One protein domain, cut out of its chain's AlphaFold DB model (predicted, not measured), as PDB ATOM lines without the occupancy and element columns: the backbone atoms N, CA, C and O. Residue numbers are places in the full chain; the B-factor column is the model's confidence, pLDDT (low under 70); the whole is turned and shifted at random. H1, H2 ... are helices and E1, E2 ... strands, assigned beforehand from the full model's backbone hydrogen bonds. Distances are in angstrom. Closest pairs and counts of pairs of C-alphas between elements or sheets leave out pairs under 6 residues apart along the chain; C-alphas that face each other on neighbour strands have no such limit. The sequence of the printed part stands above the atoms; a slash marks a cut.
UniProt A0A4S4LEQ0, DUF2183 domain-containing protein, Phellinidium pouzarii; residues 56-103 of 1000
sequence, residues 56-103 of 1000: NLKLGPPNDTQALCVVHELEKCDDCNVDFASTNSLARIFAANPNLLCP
ATOM      1  N   ASN A  56     -21.780  53.881 -30.788       78.88
ATOM      2  CA  ASN A  56     -21.543  52.542 -30.253       78.88
ATOM      3  C   ASN A  56     -21.669  51.498 -31.374       78.88
ATOM      4  O   ASN A  56     -22.691  51.446 -32.061       78.88
ATOM      5  N   LEU A  57     -20.654  50.647 -31.519       86.31
ATOM      6  CA  LEU A  57     -20.612  49.566 -32.504       86.31
ATOM      7  C   LEU A  57     -20.263  48.230 -31.840       86.31
ATOM      8  O   LEU A  57     -19.563  48.186 -30.829       86.31
ATOM      9  N   LYS A  58     -20.748  47.142 -32.434       86.25
ATOM     10  CA  LYS A  58     -20.357  45.761 -32.144       86.25
ATOM     11  C   LYS A  58     -19.507  45.255 -33.310       86.25
ATOM     12  O   LYS A  58     -19.797  45.591 -34.455       86.25
ATOM     13  N   LEU A  59     -18.477  44.458 -33.033       87.31
ATOM     14  CA  LEU A  59     -17.707  43.796 -34.088       87.31
ATOM     15  C   LEU A  59     -18.323  42.435 -34.444       87.31
ATOM     16  O   LEU A  59     -18.878  41.747 -33.583       87.31
ATOM     17  N   GLY A  60     -18.271  42.091 -35.729       81.19
ATOM     18  CA  GLY A  60     -18.891  40.911 -36.319       81.19
ATOM     19  C   GLY A  60     -17.939  40.109 -37.218       81.19
ATOM     20  O   GLY A  60     -16.928  40.635 -37.695       81.19
ATOM     21  N   PRO A  61     -18.252  38.822 -37.461       77.56
ATOM     22  CA  PRO A  61     -17.370  37.891 -38.158       77.56
ATOM     23  C   PRO A  61     -17.250  38.181 -39.669       77.56
ATOM     24  O   PRO A  61     -18.153  38.767 -40.267       77.56
ATOM     25  N   PRO A  62     -16.183  37.703 -40.340       66.00
ATOM     26  CA  PRO A  62     -15.062  36.942 -39.784       66.00
ATOM     27  C   PRO A  62     -14.038  37.846 -39.083       66.00
ATOM     28  O   PRO A  62     -13.839  38.987 -39.492       66.00
ATOM     29  N   ASN A  63     -13.361  37.312 -38.061       70.38
ATOM     30  CA  ASN A  63     -12.242  37.946 -37.343       70.38
ATOM     31  C   ASN A  63     -12.483  39.423 -36.960       70.38
ATOM     32  O   ASN A  63     -11.603  40.258 -37.155       70.38
ATOM     33  N   ASP A  64     -13.684  39.741 -36.472       78.75
ATOM     34  CA  ASP A  64     -14.080  41.080 -36.011       78.75
ATOM     35  C   ASP A  64     -13.919  42.205 -37.062       78.75
ATOM     36  O   ASP A  64     -13.818  43.386 -36.732       78.75
ATOM     37  N   THR A  65     -13.934  41.852 -38.356       76.06
ATOM     38  CA  THR A  65     -13.700  42.781 -39.484       76.06
ATOM     39  C   THR A  65     -14.924  43.593 -39.927       76.06
ATOM     40  O   THR A  65     -14.820  44.381 -40.869       76.06
ATOM     41  N   GLN A  66     -16.083  43.426 -39.284       83.88
ATOM     42  CA  GLN A  66     -17.312  44.163 -39.606       83.88
ATOM     43  C   GLN A  66     -17.816  44.941 -38.390       83.88
ATOM     44  O   GLN A  66     -18.028  44.353 -37.337       83.88
ATOM     45  N   ALA A  67     -18.068  46.241 -38.538       88.69
ATOM     46  CA  ALA A  67     -18.831  47.026 -37.577       88.69
ATOM     47  C   ALA A  67     -20.339  46.859 -37.835       88.69
ATOM     48  O   ALA A  67     -20.817  46.991 -38.964       88.69
ATOM     49  N   LEU A  68     -21.077  46.570 -36.768       89.06
ATOM     50  CA  LEU A  68     -22.518  46.336 -36.735       89.06
ATOM     51  C   LEU A  68     -23.145  47.203 -35.633       89.06
ATOM     52  O   LEU A  68     -22.478  47.559 -34.656       89.06
ATOM     53  N   CYS A  69     -24.433  47.532 -35.739       88.44
ATOM     54  CA  CYS A  69     -25.121  48.224 -34.648       88.44
ATOM     55  C   CYS A  69     -25.293  47.299 -33.424       88.44
ATOM     56  O   CYS A  69     -25.528  46.099 -33.559       88.44
ATOM     57  N   VAL A  70     -25.183  47.853 -32.213       84.56
ATOM     58  CA  VAL A  70     -25.159  47.055 -30.967       84.56
ATOM     59  C   VAL A  70     -26.487  46.343 -30.676       84.56
ATOM     60  O   VAL A  70     -26.478  45.286 -30.055       84.56
ATOM     61  N   VAL A  71     -27.620  46.910 -31.111       83.31
ATOM     62  CA  VAL A  71     -28.968  46.427 -30.743       83.31
ATOM     63  C   VAL A  71     -29.535  45.420 -31.748       83.31
ATOM     64  O   VAL A  71     -30.174  44.455 -31.341       83.31
ATOM     65  N   HIS A  72     -29.306  45.630 -33.049       83.88
ATOM     66  CA  HIS A  72     -29.919  44.831 -34.124       83.88
ATOM     67  C   HIS A  72     -28.901  44.043 -34.971       83.88
ATOM     68  O   HIS A  72     -29.301  43.303 -35.862       83.88
ATOM     69  N   GLU A  73     -27.598  44.192 -34.704       87.88
ATOM     70  CA  GLU A  73     -26.495  43.483 -35.380       87.88
ATOM     71  C   GLU A  73     -26.426  43.690 -36.908       87.88
ATOM     72  O   GLU A  73     -25.900  42.855 -37.641       87.88
ATOM     73  N   LEU A  74     -26.916  44.834 -37.403       84.50
ATOM     74  CA  LEU A  74     -26.909  45.175 -38.830       84.50
ATOM     75  C   LEU A  74     -25.755  46.122 -39.205       84.50
ATOM     76  O   LEU A  74     -25.430  47.048 -38.459       84.50
ATOM     77  N   GLU A  75     -25.197  45.936 -40.408       85.94
ATOM     78  CA  GLU A  75     -24.228  46.845 -41.058       85.94
ATOM     79  C   GLU A  75     -24.840  48.230 -41.339       85.94
ATOM     80  O   GLU A  75     -24.167  49.251 -41.207       85.94
ATOM     81  N   LYS A  76     -26.136  48.272 -41.667       88.94
ATOM     82  CA  LYS A  76     -26.946  49.489 -41.760       88.94
ATOM     83  C   LYS A  76     -28.218  49.292 -40.943       88.94
ATOM     84  O   LYS A  76     -28.902  48.286 -41.115       88.94
ATOM     85  N   CYS A  77     -28.535  50.239 -40.071       86.31
ATOM     86  CA  CYS A  77     -29.706  50.186 -39.208       86.31
ATOM     87  C   CYS A  77     -30.349  51.568 -39.114       86.31
ATOM     88  O   CYS A  77     -29.804  52.465 -38.467       86.31
ATOM     89  N   ASP A  78     -31.515  51.715 -39.743       84.88
ATOM     90  CA  ASP A  78     -32.243  52.982 -39.779       84.88
ATOM     91  C   ASP A  78     -32.819  53.334 -38.388       84.88
ATOM     92  O   ASP A  78     -32.744  54.491 -37.980       84.88
ATOM     93  N   ASP A  79     -33.255  52.344 -37.593       82.75
ATOM     94  CA  ASP A  79     -33.746  52.535 -36.211       82.75
ATOM     95  C   ASP A  79     -32.678  53.082 -35.248       82.75
ATOM     96  O   ASP A  79     -32.984  53.807 -34.302       82.75
ATOM     97  N   CYS A  80     -31.409  52.735 -35.481       81.25
ATOM     98  CA  CYS A  80     -30.268  53.278 -34.740       81.25
ATOM     99  C   CYS A  80     -29.622  54.484 -35.444       81.25
ATOM    100  O   CYS A  80     -28.693  55.069 -34.890       81.25
ATOM    101  N   ASN A  81     -30.081  54.841 -36.650       81.81
ATOM    102  CA  ASN A  81     -29.492  55.840 -37.543       81.81
ATOM    103  C   ASN A  81     -27.968  55.663 -37.748       81.81
ATOM    104  O   ASN A  81     -27.192  56.609 -37.601       81.81
ATOM    105  N   VAL A  82     -27.533  54.436 -38.069       84.00
ATOM    106  CA  VAL A  82     -26.120  54.103 -38.351       84.00
ATOM    107  C   VAL A  82     -25.953  53.377 -39.683       84.00
ATOM    108  O   VAL A  82     -26.748  52.508 -40.045       84.00
ATOM    109  N   ASP A  83     -24.878  53.708 -40.399       87.75
ATOM    110  CA  ASP A  83     -24.490  53.081 -41.664       87.75
ATOM    111  C   ASP A  83     -22.975  52.831 -41.664       87.75
ATOM    112  O   ASP A  83     -22.167  53.743 -41.845       87.75
ATOM    113  N   PHE A  84     -22.582  51.583 -41.409       87.88
ATOM    114  CA  PHE A  84     -21.188  51.145 -41.386       87.88
ATOM    115  C   PHE A  84     -20.712  50.609 -42.743       87.88
ATOM    116  O   PHE A  84     -19.551  50.212 -42.858       87.88
ATOM    117  N   ALA A  85     -21.543  50.608 -43.796       85.75
ATOM    118  CA  ALA A  85     -21.242  49.903 -45.047       85.75
ATOM    119  C   ALA A  85     -19.950  50.393 -45.731       85.75
ATOM    120  O   ALA A  85     -19.191  49.595 -46.284       85.75
ATOM    121  N   SER A  86     -19.648  51.695 -45.641       82.00
ATOM    122  CA  SER A  86     -18.386  52.259 -46.152       82.00
ATOM    123  C   SER A  86     -17.172  51.809 -45.326       82.00
ATOM    124  O   SER A  86     -16.152  51.405 -45.889       82.00
ATOM    125  N   THR A  87     -17.296  51.810 -43.996       85.06
ATOM    126  CA  THR A  87     -16.263  51.351 -43.054       85.06
ATOM    127  C   THR A  87     -15.968  49.865 -43.246       85.06
ATOM    128  O   THR A  87     -14.813  49.471 -43.374       85.06
ATOM    129  N   ASN A  88     -17.010  49.046 -43.372       87.44
ATOM    130  CA  ASN A  88     -16.910  47.604 -43.582       87.44
ATOM    131  C   ASN A  88     -16.405  47.245 -44.982       87.44
ATOM    132  O   ASN A  88     -15.778  46.201 -45.161       87.44
ATOM    133  N   SER A  89     -16.663  48.084 -45.989       83.75
ATOM    134  CA  SER A  89     -16.056  47.945 -47.316       83.75
ATOM    135  C   SER A  89     -14.538  48.154 -47.244       83.75
ATOM    136  O   SER A  89     -13.779  47.311 -47.726       83.75
ATOM    137  N   LEU A  90     -14.083  49.207 -46.553       83.00
ATOM    138  CA  LEU A  90     -12.659  49.453 -46.296       83.00
ATOM    139  C   LEU A  90     -12.019  48.349 -45.440       83.00
ATOM    140  O   LEU A  90     -10.952  47.854 -45.796       83.00
ATOM    141  N   ALA A  91     -12.672  47.906 -44.363       83.62
ATOM    142  CA  ALA A  91     -12.166  46.836 -43.503       83.62
ATOM    143  C   ALA A  91     -11.982  45.517 -44.273       83.62
ATOM    144  O   ALA A  91     -10.922  44.897 -44.185       83.62
ATOM    145  N   ARG A  92     -12.949  45.137 -45.123       83.81
ATOM    146  CA  ARG A  92     -12.824  43.991 -46.045       83.81
ATOM    147  C   ARG A  92     -11.672  44.155 -47.040       83.81
ATOM    148  O   ARG A  92     -10.983  43.181 -47.330       83.81
ATOM    149  N   ILE A  93     -11.439  45.367 -47.547       80.12
ATOM    150  CA  ILE A  93     -10.310  45.668 -48.439       80.12
ATOM    151  C   ILE A  93      -8.967  45.455 -47.724       80.12
ATOM    152  O   ILE A  93      -8.099  44.786 -48.285       80.12
ATOM    153  N   PHE A  94      -8.792  45.964 -46.501       80.94
ATOM    154  CA  PHE A  94      -7.556  45.771 -45.731       80.94
ATOM    155  C   PHE A  94      -7.366  44.313 -45.287       80.94
ATOM    156  O   PHE A  94      -6.278  43.768 -45.453       80.94
ATOM    157  N   ALA A  95      -8.425  43.636 -44.832       81.44
ATOM    158  CA  ALA A  95      -8.379  42.215 -44.477       81.44
ATOM    159  C   ALA A  95      -7.991  41.313 -45.666       81.44
ATOM    160  O   ALA A  95      -7.291  40.319 -45.487       81.44
ATOM    161  N   ALA A  96      -8.393  41.677 -46.890       80.25
ATOM    162  CA  ALA A  96      -7.987  40.990 -48.117       80.25
ATOM    163  C   ALA A  96      -6.564  41.350 -48.603       80.25
ATOM    164  O   ALA A  96      -6.061  40.712 -49.525       80.25
ATOM    165  N   ASN A  97      -5.917  42.367 -48.020       78.00
ATOM    166  CA  ASN A  97      -4.598  42.866 -48.420       78.00
ATOM    167  C   ASN A  97      -3.713  43.118 -47.176       78.00
ATOM    168  O   ASN A  97      -3.344  44.262 -46.922       78.00
ATOM    169  N   PRO A  98      -3.331  42.083 -46.399       76.62
ATOM    170  CA  PRO A  98      -2.650  42.251 -45.105       76.62
ATOM    171  C   PRO A  98      -1.279  42.946 -45.182       76.62
ATOM    172  O   PRO A  98      -0.812  43.497 -44.191       76.62
ATOM    173  N   ASN A  99      -0.648  42.978 -46.361       77.19
ATOM    174  CA  ASN A  99       0.595  43.723 -46.601       77.19
ATOM    175  C   ASN A  99       0.375  45.246 -46.754       77.19
ATOM    176  O   ASN A  99       1.342  46.000 -46.858       77.19
ATOM    177  N   LEU A 100      -0.877  45.715 -46.807       76.31
ATOM    178  CA  LEU A 100      -1.239  47.112 -47.038       76.31
ATOM    179  C   LEU A 100      -1.531  47.842 -45.718       76.31
ATOM    180  O   LEU A 100      -2.681  48.108 -45.378       76.31
ATOM    181  N   LEU A 101      -0.473  48.192 -44.985       71.88
ATOM    182  CA  LEU A 101      -0.574  48.881 -43.687       71.88
ATOM    183  C   LEU A 101      -1.212  50.283 -43.769       71.88
ATOM    184  O   LEU A 101      -1.746  50.778 -42.780       71.88
ATOM    185  N   CYS A 102      -1.157  50.933 -44.933       75.00
ATOM    186  CA  CYS A 102      -1.820  52.206 -45.206       75.00
ATOM    187  C   CYS A 102      -2.146  52.348 -46.707       75.00
ATOM    188  O   CYS A 102      -1.527  51.671 -47.534       75.00
ATOM    189  N   PRO A 103      -3.101  53.218 -47.095       77.19
ATOM    190  CA  PRO A 103      -3.345  53.541 -48.497       77.19
ATOM    191  C   PRO A 103      -2.076  54.065 -49.197       77.19
ATOM    192  O   PRO A 103      -1.399  54.938 -48.650       77.19
TER     193      PRO A 103
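This is residues 56 to 103 of the 1000 residues of the protein "DUF2183 domain-containing protein" of Phellinidium pouzarii (UniProt A0A4S4LEQ0). With little regular structure, this is a small two-stranded hairpin, E1 and E2, with one helix, H1, beside E2; the looped stretch of residues 70 to 84 reaches out at one end of the long axis, and residues 96 to 101 stick out at the other. The printed part has 48 residues, 19 of them in named elements, in the order E1, E2, H1; the class is mixed, the sheet antiparallel. It is only just compact, close to loose, with a radius of gyration of the C-alphas of 11.5 A and spans of 37 by 18 by 14 A.

E1, residues 57 to 60, begins with C-alpha 57 at (-20.612, 49.566, -32.504) and is 9.6 A long. E2, residues 66 to 69, is 10.1 A long. H1, residues 85 to 95, is 15.0 A long and ends with C-alpha 95 at (-8.379, 42.215, -44.477).

E1 and E2 form a hairpin, with N 58 and O 68 at 2.8 A. The closest C-alphas of E2 and H1, of Gln 66 and Asn 88, are 5.3 A apart. E1 and H1 are apart. In H1 every O i to N i+4 pair is within hydrogen-bond range.

The printed part has no cut. The link from E2 to H1 is long. Residue 62 is under pLDDT 70.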